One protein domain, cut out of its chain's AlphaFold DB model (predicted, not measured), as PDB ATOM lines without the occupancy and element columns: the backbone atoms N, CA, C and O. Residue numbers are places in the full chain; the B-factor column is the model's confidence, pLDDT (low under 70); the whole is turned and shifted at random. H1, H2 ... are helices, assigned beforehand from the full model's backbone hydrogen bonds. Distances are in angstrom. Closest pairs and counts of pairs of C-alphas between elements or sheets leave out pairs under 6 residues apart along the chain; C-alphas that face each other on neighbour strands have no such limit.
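This is residues 68 to 150 of the 150 residues of an uncharacterized protein of marine metagenome (UniProt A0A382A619). Two helical hairpins, H1 with H2 and H3 with H4, stand side by side and meet through H1 and H3, while the other two legs, H2 and H4, stay apart from each other. The four helices run roughly along the long direction of an elongated body, and residues 110 to 119 cross past the end where H1 begins to join one hairpin to the other. The printed part has 83 residues with four named helices, H1, H2, H3 and H4 in that order, and no named strand; the class is all helix. It is compact, with a radius of gyration of the C-alphas of 12.2 A, and spans 34 by 21 by 20 A.

The printed part begins at Phe 68. H1, residues 70 to 89, is the longest helix at 29.1 A from first to last C-alpha; it begins with C-alpha 70 at (-22.966, -31.978, 30.358) and ends with C-alpha 89 at (-20.375, -41.437, 2.945). H2, residues 95 to 109, measures 20.8 A. H3, residues 120 to 132, measures 18.4 A. H4, residues 138 to 149, measures 16.6 A and ends with C-alpha 149 at (-26.160, -45.946, 29.463).

H1 and H2 form a helical hairpin: they touch and run opposite ways at a shallow tilt of 7 degrees. Their closest C-alphas are those of Arg 88 and Tyr 98, 6.6 A apart. H1 also touches H3, with the C-alphas of Tyr 82 and Ile 130 the closest at 6.2 A. These two run the same way at a shallow tilt of 26 degrees. H3 and H4 form the second helical hairpin; they touch and run opposite ways at a shallow tilt of 4 degrees. Their closest C-alphas are those of His 131 and Tyr 141, 6.6 A apart. H1 and H4 are near each other, with 5 pairs of C-alphas within 10 A. H2 is apart from H3 and from H4. In H1, H2, H3 and H4 every O i to N i+4 pair is within hydrogen-bond range.

The two C-alphas farthest apart, those of Gly 91 and Lys 116, are 34.7 A apart. The printed part has no cut and ends at Lys 150, the chain's last residue. The links H1 to H2 and H3 to H4, of 5 residues each, are tight, and the link H2 to H3, of 10 residues, is short. The mean pLDDT of the printed part is 81.2; residues 68 to 72, residues 110 to 119 and residue 150 are under 70.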
ATOM      1  N   PHE A  68     -23.689 -25.144  29.280       43.69
ATOM      2  CA  PHE A  68     -23.901 -26.361  28.536       43.69
ATOM      3  C   PHE A  68     -24.000 -27.404  29.630       43.69
ATOM      4  O   PHE A  68     -22.988 -27.750  30.248       43.69
ATOM      5  N   SER A  69     -25.231 -27.827  29.923       54.50
ATOM      6  CA  SER A  69     -25.439 -29.034  30.702       54.50
ATOM      7  C   SER A  69     -24.531 -30.103  30.078       54.50
ATOM      8  O   SER A  69     -24.461 -30.177  28.841       54.50
ATOM      9  N   PRO A  70     -23.793 -30.890  30.874       56.06
ATOM     10  CA  PRO A  70     -22.966 -31.978  30.358       56.06
ATOM     11  C   PRO A  70     -23.710 -32.846  29.329       56.06
ATOM     12  O   PRO A  70     -23.136 -33.247  28.320       56.06
ATOM     13  N   GLU A  71     -25.017 -33.011  29.526       56.56
ATOM     14  CA  GLU A  71     -25.983 -33.631  28.616       56.56
ATOM     15  C   GLU A  71     -25.978 -33.009  27.212       56.56
ATOM     16  O   GLU A  71     -25.710 -33.692  26.225       56.56
ATOM     17  N   THR A  72     -26.180 -31.689  27.110       65.75
ATOM     18  CA  THR A  72     -26.215 -30.965  25.825       65.75
ATOM     19  C   THR A  72     -24.916 -31.089  25.029       65.75
ATOM     20  O   THR A  72     -24.912 -31.058  23.794       65.75
ATOM     21  N   ARG A  73     -23.795 -31.282  25.732       70.12
ATOM     22  CA  ARG A  73     -22.478 -31.462  25.129       70.12
ATOM     23  C   ARG A  73     -22.336 -32.844  24.497       70.12
ATOM     24  O   ARG A  73     -21.870 -32.922  23.364       70.12
ATOM     25  N   THR A  74     -22.774 -33.904  25.172       75.00
ATOM     26  CA  THR A  74     -22.696 -35.279  24.651       75.00
ATOM     27  C   THR A  74     -23.516 -35.439  23.370       75.00
ATOM     28  O   THR A  74     -22.989 -35.917  22.367       75.00
ATOM     29  N   ILE A  75     -24.752 -34.931  23.333       76.69
ATOM     30  CA  ILE A  75     -25.583 -34.942  22.111       76.69
ATOM     31  C   ILE A  75     -24.897 -34.204  20.969       76.69
ATOM     32  O   ILE A  75     -24.862 -34.679  19.837       76.69
ATOM     33  N   SER A  76     -24.356 -33.017  21.264       80.81
ATOM     34  CA  SER A  76     -23.692 -32.186  20.268       80.81
ATOM     35  C   SER A  76     -22.529 -32.946  19.640       80.81
ATOM     36  O   SER A  76     -22.342 -32.906  18.426       80.81
ATOM     37  N   MET A  77     -21.798 -33.717  20.444       84.38
ATOM     38  CA  MET A  77     -20.696 -34.545  19.974       84.38
ATOM     39  C   MET A  77     -21.155 -35.751  19.146       84.38
ATOM     40  O   MET A  77     -20.524 -36.050  18.132       84.38
ATOM     41  N   ILE A  78     -22.263 -36.404  19.513       84.75
ATOM     42  CA  ILE A  78     -22.878 -37.470  18.699       84.75
ATOM     43  C   ILE A  78     -23.324 -36.917  17.347       84.75
ATOM     44  O   ILE A  78     -22.974 -37.467  16.306       84.75
ATOM     45  N   ASN A  79     -24.021 -35.782  17.347       86.12
ATOM     46  CA  ASN A  79     -24.480 -35.117  16.132       86.12
ATOM     47  C   ASN A  79     -23.311 -34.679  15.239       86.12
ATOM     48  O   ASN A  79     -23.389 -34.782  14.012       86.12
ATOM     49  N   GLN A  80     -22.202 -34.237  15.837       88.19
ATOM     50  CA  GLN A  80     -20.962 -33.945  15.117       88.19
ATOM     51  C   GLN A  80     -20.369 -35.206  14.478       88.19
ATOM     52  O   GLN A  80     -20.014 -35.172  13.301       88.19
ATOM     53  N   LEU A  81     -20.276 -36.320  15.214       90.00
ATOM     54  CA  LEU A  81     -19.787 -37.593  14.670       90.00
ATOM     55  C   LEU A  81     -20.674 -38.106  13.533       90.00
ATOM     56  O   LEU A  81     -20.154 -38.520  12.497       90.00
ATOM     57  N   TYR A  82     -21.993 -38.026  13.700       89.00
ATOM     58  CA  TYR A  82     -22.959 -38.413  12.679       89.00
ATOM     59  C   TYR A  82     -22.793 -37.573  11.411       89.00
ATOM     60  O   TYR A  82     -22.697 -38.110  10.310       89.00
ATOM     61  N   SER A  83     -22.673 -36.254  11.566       88.56
ATOM     62  CA  SER A  83     -22.493 -35.330  10.445       88.56
ATOM     63  C   SER A  83     -21.169 -35.577   9.710       88.56
ATOM     64  O   SER A  83     -21.159 -35.652   8.484       88.56
ATOM     65  N   LEU A  84     -20.066 -35.790  10.440       89.56
ATOM     66  CA  LEU A  84     -18.772 -36.177   9.858       89.56
ATOM     67  C   LEU A  84     -18.873 -37.489   9.077       89.56
ATOM     68  O   LEU A  84     -18.301 -37.620   7.998       89.56
ATOM     69  N   ASN A  85     -19.610 -38.458   9.613       89.50
ATOM     70  CA  ASN A  85     -19.815 -39.735   8.955       89.50
ATOM     71  C   ASN A  85     -20.651 -39.596   7.675       89.50
ATOM     72  O   ASN A  85     -20.268 -40.125   6.636       89.50
ATOM     73  N   LYS A  86     -21.731 -38.811   7.713       88.44
ATOM     74  CA  LYS A  86     -22.547 -38.498   6.535       88.44
ATOM     75  C   LYS A  86     -21.723 -37.808   5.445       88.44
ATOM     76  O   LYS A  86     -21.828 -38.169   4.281       88.44
ATOM     77  N   MET A  87     -20.851 -36.869   5.816       89.19
ATOM     78  CA  MET A  87     -19.937 -36.215   4.871       89.19
ATOM     79  C   MET A  87     -18.947 -37.197   4.238       89.19
ATOM     80  O   MET A  87     -18.653 -37.067   3.054       89.19
ATOM     81  N   ARG A  88     -18.451 -38.181   5.002       92.50
ATOM     82  CA  ARG A  88     -17.590 -39.250   4.473       92.50
ATOM     83  C   ARG A  88     -18.344 -40.119   3.466       92.50
ATOM     84  O   ARG A  88     -17.829 -40.346   2.380       92.50
ATOM     85  N   ILE A  89     -19.544 -40.587   3.819       86.12
ATOM     86  CA  ILE A  89     -20.375 -41.437   2.945       86.12
ATOM     87  C   ILE A  89     -20.724 -40.700   1.650       86.12
ATOM     88  O   ILE A  89     -20.624 -41.266   0.570       86.12
ATOM     89  N   ASN A  90     -21.046 -39.411   1.755       88.50
ATOM     90  CA  ASN A  90     -21.358 -38.565   0.608       88.50
ATOM     91  C   ASN A  90     -20.115 -38.145  -0.206       88.50
ATOM     92  O   ASN A  90     -20.244 -37.336  -1.118       88.50
ATOM     93  N   GLY A  91     -18.909 -38.606   0.147       87.00
ATOM     94  CA  GLY A  91     -17.669 -38.272  -0.562       87.00
ATOM     95  C   GLY A  91     -17.202 -36.818  -0.417       87.00
ATOM     96  O   GLY A  91     -16.274 -36.404  -1.103       87.00
ATOM     97  N   ILE A  92     -17.809 -36.034   0.483       93.44
ATOM     98  CA  ILE A  92     -17.473 -34.615   0.707       93.44
ATOM     99  C   ILE A  92     -16.098 -34.479   1.373       93.44
ATOM    100  O   ILE A  92     -15.389 -33.500   1.147       93.44
ATOM    101  N   ILE A  93     -15.732 -35.443   2.221       86.88
ATOM    102  CA  ILE A  93     -14.437 -35.483   2.907       86.88
ATOM    103  C   ILE A  93     -13.735 -36.808   2.651       86.88
ATOM    104  O   ILE A  93     -14.357 -37.868   2.578       86.88
ATOM    105  N   THR A  94     -12.410 -36.755   2.593       89.75
ATOM    106  CA  THR A  94     -11.585 -37.952   2.440       89.75
ATOM    107  C   THR A  94     -11.580 -38.796   3.717       89.75
ATOM    108  O   THR A  94     -11.724 -38.296   4.838       89.75
ATOM    109  N   ASN A  95     -11.284 -40.093   3.583       90.56
ATOM    110  CA  ASN A  95     -11.106 -40.987   4.734       90.56
ATOM    111  C   ASN A  95     -10.019 -40.500   5.711       90.56
ATOM    112  O   ASN A  95     -10.118 -40.720   6.920       90.56
ATOM    113  N   LYS A  96      -8.982 -39.814   5.211       92.69
ATOM    114  CA  LYS A  96      -7.906 -39.256   6.041       92.69
ATOM    115  C   LYS A  96      -8.395 -38.070   6.876       92.69
ATOM    116  O   LYS A  96      -8.063 -37.982   8.059       92.69
ATOM    117  N   GLU A  97      -9.192 -37.182   6.289       90.19
ATOM    118  CA  GLU A  97      -9.816 -36.054   6.993       90.19
ATOM    119  C   GLU A  97     -10.834 -36.535   8.020       90.19
ATOM    120  O   GLU A  97     -10.796 -36.089   9.169       90.19
ATOM    121  N   TYR A  98     -11.657 -37.515   7.647       91.12
ATOM    122  CA  TYR A  98     -12.586 -38.161   8.563       91.12
ATOM    123  C   TYR A  98     -11.865 -38.733   9.789       91.12
ATOM    124  O   TYR A  98     -12.211 -38.383  10.917       91.12
ATOM    125  N   LYS A  99     -10.813 -39.545   9.594       90.94
ATOM    126  CA  LYS A  99     -10.034 -40.139  10.699       90.94
ATOM    127  C   LYS A  99      -9.469 -39.073  11.644       90.94
ATOM    128  O   LYS A  99      -9.541 -39.231  12.862       90.94
ATOM    129  N   ARG A 100      -8.951 -37.964  11.100       89.50
ATOM    130  CA  ARG A 100      -8.428 -36.836  11.894       89.50
ATOM    131  C   ARG A 100      -9.529 -36.136  12.696       89.50
ATOM    132  O   ARG A 100      -9.363 -35.925  13.898       89.50
ATOM    133  N   ALA A 101     -10.643 -35.789  12.053       89.25
ATOM    134  CA  ALA A 101     -11.755 -35.090  12.693       89.25
ATOM    135  C   ALA A 101     -12.425 -35.958  13.769       89.25
ATOM    136  O   ALA A 101     -12.583 -35.515  14.907       89.25
ATOM    137  N   LYS A 102     -12.716 -37.224  13.443       91.06
ATOM    138  CA  LYS A 102     -13.244 -38.233  14.369       91.06
ATOM    139  C   LYS A 102     -12.363 -38.374  15.608       91.06
ATOM    140  O   LYS A 102     -12.869 -38.290  16.726       91.06
ATOM    141  N   GLY A 103     -11.050 -38.536  15.425       88.81
ATOM    142  CA  GLY A 103     -10.109 -38.683  16.537       88.81
ATOM    143  C   GLY A 103     -10.142 -37.494  17.502       88.81
ATOM    144  O   GLY A 103     -10.120 -37.679  18.719       88.81
ATOM    145  N   ASN A 104     -10.272 -36.271  16.982       86.75
ATOM    146  CA  ASN A 104     -10.415 -35.074  17.814       86.75
ATOM    147  C   ASN A 104     -11.740 -35.047  18.587       86.75
ATOM    148  O   ASN A 104     -11.750 -34.670  19.762       86.75
ATOM    149  N   THR A 105     -12.845 -35.454  17.960       84.88
ATOM    150  CA  THR A 105     -14.156 -35.520  18.619       84.88
ATOM    151  C   THR A 105     -14.156 -36.565  19.735       84.88
ATOM    152  O   THR A 105     -14.532 -36.246  20.860       84.88
ATOM    153  N   ILE A 106     -13.616 -37.763  19.499       85.62
ATOM    154  CA  ILE A 106     -13.504 -38.815  20.526       85.62
ATOM    155  C   ILE A 106     -12.588 -38.377  21.682       85.62
ATOM    156  O   ILE A 106     -12.923 -38.559  22.850       85.62
ATOM    157  N   LYS A 107     -11.456 -37.716  21.402       86.50
ATOM    158  CA  LYS A 107     -10.574 -37.186  22.462       86.50
ATOM    159  C   LYS A 107     -11.279 -36.177  23.370       86.50
ATOM    160  O   LYS A 107     -11.033 -36.170  24.575       86.50
ATOM    161  N   LYS A 108     -12.145 -35.323  22.814       80.25
ATOM    162  CA  LYS A 108     -12.955 -34.377  23.602       80.25
ATOM    163  C   LYS A 108     -14.007 -35.093  24.450       80.25
ATOM    164  O   LYS A 108     -14.304 -34.618  25.543       80.25
ATOM    165  N   TRP A 109     -14.523 -36.225  23.968       76.38
ATOM    166  CA  TRP A 109     -15.550 -37.015  24.645       76.38
ATOM    167  C   TRP A 109     -15.005 -37.558  25.963       76.38
ATOM    168  O   TRP A 109     -15.622 -37.416  27.008       76.38
ATOM    169  N   ASN A 110     -13.767 -38.057  25.924       68.00
ATOM    170  CA  ASN A 110     -13.060 -38.598  27.085       68.00
ATOM    171  C   ASN A 110     -12.820 -37.585  28.213       68.00
ATOM    172  O   ASN A 110     -12.478 -37.985  29.319       68.00
ATOM    173  N   ARG A 111     -12.951 -36.283  27.942       67.06
ATOM    174  CA  ARG A 111     -12.765 -35.215  28.936       67.06
ATOM    175  C   ARG A 111     -14.082 -34.730  29.547       67.06
ATOM    176  O   ARG A 111     -14.061 -33.775  30.317       67.06
ATOM    177  N   CYS A 112     -15.215 -35.312  29.162       63.28
ATOM    178  CA  CYS A 112     -16.527 -34.894  29.639       63.28
ATOM    179  C   CYS A 112     -17.034 -35.864  30.711       63.28
ATOM    180  O   CYS A 112     -16.994 -37.074  30.523       63.28
ATOM    181  N   SER A 113     -17.515 -35.321  31.831       56.88
ATOM    182  CA  SER A 113     -18.264 -36.075  32.836       56.88
ATOM    183  C   SER A 113     -19.687 -36.313  32.329       56.88
ATOM    184  O   SER A 113     -20.364 -35.350  31.958       56.88
ATOM    185  N   PHE A 114     -20.141 -37.564  32.324       61.09
ATOM    186  CA  PHE A 114     -21.486 -37.931  31.880       61.09
ATOM    187  C   PHE A 114     -22.507 -37.661  32.986       61.09
ATOM    188  O   PHE A 114     -22.261 -37.940  34.158       61.09
ATOM    189  N   ARG A 115     -23.644 -37.083  32.603       58.25
ATOM    190  CA  ARG A 115     -24.882 -37.099  33.384       58.25
ATOM    191  C   ARG A 115     -25.947 -37.783  32.538       58.25
ATOM    192  O   ARG A 115     -25.868 -37.720  31.307       58.25
ATOM    193  N   LYS A 116     -26.887 -38.451  33.212       57.41
ATOM    194  CA  LYS A 116     -28.001 -39.163  32.578       57.41
ATOM    195  C   LYS A 116     -28.723 -38.244  31.607       57.41
ATOM    196  O   LYS A 116     -28.930 -37.073  31.897       57.41
ATOM    197  N   TYR A 117     -29.058 -38.793  30.445       64.12
ATOM    198  CA  TYR A 117     -29.565 -38.014  29.334       64.12
ATOM    199  C   TYR A 117     -31.011 -38.379  28.990       64.12
ATOM    200  O   TYR A 117     -31.303 -39.533  28.672       64.12
ATOM    201  N   ASP A 118     -31.893 -37.380  28.971       64.06
ATOM    202  CA  ASP A 118     -33.326 -37.582  28.712       64.06
ATOM    203  C   ASP A 118     -33.626 -38.053  27.276       64.06
ATOM    204  O   ASP A 118     -34.650 -38.685  27.040       64.06
ATOM    205  N   GLN A 119     -32.728 -37.824  26.302       65.69
ATOM    206  CA  GLN A 119     -32.887 -38.337  24.924       65.69
ATOM    207  C   GLN A 119     -31.868 -39.434  24.566       65.69
ATOM    208  O   GLN A 119     -31.381 -39.517  23.431       65.69
ATOM    209  N   THR A 120     -31.531 -40.286  25.535       74.00
ATOM    210  CA  THR A 120     -30.633 -41.447  25.376       74.00
ATOM    211  C   THR A 120     -30.991 -42.312  24.161       74.00
ATOM    212  O   THR A 120     -30.093 -42.725  23.429       74.00
ATOM    213  N   GLY A 121     -32.282 -42.515  23.871       76.38
ATOM    214  CA  GLY A 121     -32.737 -43.298  22.712       76.38
ATOM    215  C   GLY A 121     -32.296 -42.727  21.355       76.38
ATOM    216  O   GLY A 121     -31.761 -43.454  20.516       76.38
ATOM    217  N   ASN A 122     -32.439 -41.414  21.153       82.19
ATOM    218  CA  ASN A 122     -32.041 -40.747  19.903       82.19
ATOM    219  C   ASN A 122     -30.521 -40.758  19.719       82.19
ATOM    220  O   ASN A 122     -30.015 -41.035  18.629       82.19
ATOM    221  N   ALA A 123     -29.796 -40.491  20.806       81.44
ATOM    222  CA  ALA A 123     -28.343 -40.564  20.857       81.44
ATOM    223  C   ALA A 123     -27.836 -41.964  20.478       81.44
ATOM    224  O   ALA A 123     -26.914 -42.089  19.669       81.44
ATOM    225  N   MET A 124     -28.475 -43.007  21.010       85.88
ATOM    226  CA  MET A 124     -28.098 -44.388  20.738       85.88
ATOM    227  C   MET A 124     -28.365 -44.778  19.282       85.88
ATOM    228  O   MET A 124     -27.485 -45.345  18.643       85.88
ATOM    229  N   LYS A 125     -29.518 -44.387  18.721       88.31
ATOM    230  CA  LYS A 125     -29.855 -44.639  17.310       88.31
ATOM    231  C   LYS A 125     -28.806 -44.058  16.359       88.31
ATOM    232  O   LYS A 125     -28.341 -44.753  15.462       88.31
ATOM    233  N   LEU A 126     -28.382 -42.813  16.591       86.88
ATOM    234  CA  LEU A 126     -27.326 -42.175  15.799       86.88
ATOM    235  C   LEU A 126     -25.982 -42.897  15.937       86.88
ATOM    236  O   LEU A 126     -25.267 -43.050  14.947       86.88
ATOM    237  N   LEU A 127     -25.639 -43.347  17.146       88.62
ATOM    238  CA  LEU A 127     -24.406 -44.089  17.400       88.62
ATOM    239  C   LEU A 127     -24.379 -45.415  16.627       88.62
ATOM    240  O   LEU A 127     -23.377 -45.724  15.982       88.62
ATOM    241  N   THR A 128     -25.495 -46.151  16.647       90.06
ATOM    242  CA  THR A 128     -25.673 -47.406  15.905       90.06
ATOM    243  C   THR A 128     -25.524 -47.179  14.406       90.06
ATOM    244  O   THR A 128     -24.720 -47.851  13.770       90.06
ATOM    245  N   THR A 129     -26.173 -46.150  13.847       88.50
ATOM    246  CA  THR A 129     -26.048 -45.822  12.416       88.50
ATOM    247  C   THR A 129     -24.603 -45.515  12.008       88.50
ATOM    248  O   THR A 129     -24.158 -45.883  10.920       88.50
ATOM    249  N   ILE A 130     -23.825 -44.838  12.861       88.88
ATOM    250  CA  ILE A 130     -22.406 -44.578  12.572       88.88
ATOM    251  C   ILE A 130     -21.597 -45.881  12.579       88.88
ATOM    252  O   ILE A 130     -20.674 -46.028  11.780       88.88
ATOM    253  N   HIS A 131     -21.911 -46.818  13.473       92.19
ATOM    254  CA  HIS A 131     -21.226 -48.104  13.545       92.19
ATOM    255  C   HIS A 131     -21.547 -49.000  12.340       92.19
ATOM    256  O   HIS A 131     -20.620 -49.463  11.682       92.19
ATOM    257  N   GLU A 132     -22.826 -49.133  11.976       91.81
ATOM    258  CA  GLU A 132     -23.289 -49.905  10.806       91.81
ATOM    259  C   GLU A 132     -22.670 -49.417   9.494       91.81
ATOM    260  O   GLU A 132     -22.394 -50.188   8.584       91.81
ATOM    261  N   THR A 133     -22.394 -48.118   9.406       88.94
ATOM    262  CA  THR A 133     -21.740 -47.518   8.241       88.94
ATOM    263  C   THR A 133     -20.210 -47.567   8.319       88.94
ATOM    264  O   THR A 133     -19.535 -46.863   7.571       88.94
ATOM    265  N   TYR A 134     -19.617 -48.361   9.216       88.75
ATOM    266  CA  TYR A 134     -18.164 -48.481   9.426       88.75
ATOM    267  C   TYR A 134     -17.475 -47.169   9.834       88.75
ATOM    268  O   TYR A 134     -16.298 -46.927   9.541       88.75
ATOM    269  N   GLY A 135     -18.212 -46.248  10.454       83.62
ATOM    270  CA  GLY A 135     -17.674 -44.997  10.986       83.62
ATOM    271  C   GLY A 135     -16.955 -45.198  12.320       83.62
ATOM    272  O   GLY A 135     -15.910 -44.593  12.567       83.62
ATOM    273  N   LEU A 136     -17.467 -46.094  13.166       89.75
ATOM    274  CA  LEU A 136     -16.886 -46.483  14.456       89.75
ATOM    275  C   LEU A 136     -16.463 -47.951  14.424       89.75
ATOM    276  O   LEU A 136     -17.193 -48.783  13.890       89.75
ATOM    277  N   ASN A 137     -15.308 -48.264  15.013       90.88
ATOM    278  CA  ASN A 137     -14.936 -49.657  15.252       90.88
ATOM    279  C   ASN A 137     -15.689 -50.221  16.474       90.88
ATOM    280  O   ASN A 137     -16.270 -49.467  17.258       90.88
ATOM    281  N   GLU A 138     -15.650 -51.543  16.634       90.75
ATOM    282  CA  GLU A 138     -16.303 -52.290  17.720       90.75
ATOM    283  C   GLU A 138     -15.997 -51.697  19.107       90.75
ATOM    284  O   GLU A 138     -16.884 -51.404  19.910       90.75
ATOM    285  N   HIS A 139     -14.712 -51.456  19.374       89.75
ATOM    286  CA  HIS A 139     -14.239 -50.973  20.665       89.75
ATOM    287  C   HIS A 139     -14.716 -49.543  20.965       89.75
ATOM    288  O   HIS A 139     -15.157 -49.244  22.074       89.75
ATOM    289  N   GLU A 140     -14.658 -48.649  19.977       88.25
ATOM    290  CA  GLU A 140     -15.135 -47.272  20.077       88.25
ATOM    291  C   GLU A 140     -16.648 -47.230  20.278       88.25
ATOM    292  O   GLU A 140     -17.125 -46.473  21.122       88.25
ATOM    293  N   TYR A 141     -17.397 -48.047  19.535       89.88
ATOM    294  CA  TYR A 141     -18.846 -48.132  19.662       89.88
ATOM    295  C   TYR A 141     -19.254 -48.611  21.058       89.88
ATOM    296  O   TYR A 141     -20.003 -47.913  21.742       89.88
ATOM    297  N   ASN A 142     -18.697 -49.731  21.529       88.38
ATOM    298  CA  ASN A 142     -19.018 -50.291  22.845       88.38
ATOM    299  C   ASN A 142     -18.652 -49.336  23.987       88.38
ATOM    300  O   ASN A 142     -19.426 -49.151  24.929       88.38
ATOM    301  N   ARG A 143     -17.514 -48.649  23.872       85.25
ATOM    302  CA  ARG A 143     -17.092 -47.630  24.837       85.25
ATOM    303  C   ARG A 143     -18.046 -46.434  24.883       85.25
ATOM    304  O   ARG A 143     -18.403 -45.977  25.969       85.25
ATOM    305  N   LEU A 144     -18.444 -45.907  23.726       85.56
ATOM    306  CA  LEU A 144     -19.358 -44.765  23.646       85.56
ATOM    307  C   LEU A 144     -20.768 -45.153  24.115       85.56
ATOM    308  O   LEU A 144     -21.375 -44.413  24.886       85.56
ATOM    309  N   LYS A 145     -21.243 -46.346  23.746       86.38
ATOM    310  CA  LYS A 145     -22.496 -46.935  24.231       86.38
ATOM    311  C   LYS A 145     -22.530 -47.005  25.759       86.38
ATOM    312  O   LYS A 145     -23.479 -46.530  26.373       86.38
ATOM    313  N   PHE A 146     -21.466 -47.520  26.378       82.44
ATOM    314  CA  PHE A 146     -21.364 -47.601  27.837       82.44
ATOM    315  C   PHE A 146     -21.451 -46.223  28.507       82.44
ATOM    316  O   PHE A 146     -22.119 -46.075  29.525       82.44
ATOM    317  N   SER A 147     -20.839 -45.195  27.907       75.62
ATOM    318  CA  SER A 147     -20.882 -43.824  28.443       75.62
ATOM    319  C   SER A 147     -22.252 -43.139  28.365       75.62
ATOM    320  O   SER A 147     -22.454 -42.127  29.024       75.62
ATOM    321  N   ILE A 148     -23.173 -43.662  27.552       74.81
ATOM    322  CA  ILE A 148     -24.532 -43.124  27.386       74.81
ATOM    323  C   ILE A 148     -25.519 -43.826  28.333       74.81
ATOM    324  O   ILE A 148     -26.493 -43.214  28.762       74.81
ATOM    325  N   ILE A 149     -25.275 -45.105  28.640       72.75
ATOM    326  CA  ILE A 149     -26.160 -45.946  29.463       72.75
ATOM    327  C   ILE A 149     -25.902 -45.761  30.971       72.75
ATOM    328  O   ILE A 149     -26.828 -45.919  31.762       72.75
ATOM    329  N   LYS A 150     -24.660 -45.450  31.366       61.16
ATOM    330  CA  LYS A 150     -24.240 -45.295  32.768       61.16
ATOM    331  C   LYS A 150     -24.581 -43.913  33.330       61.16
ATOM    332  O   LYS A 150     -25.126 -43.865  34.456       61.16
TER     333      LYS A 150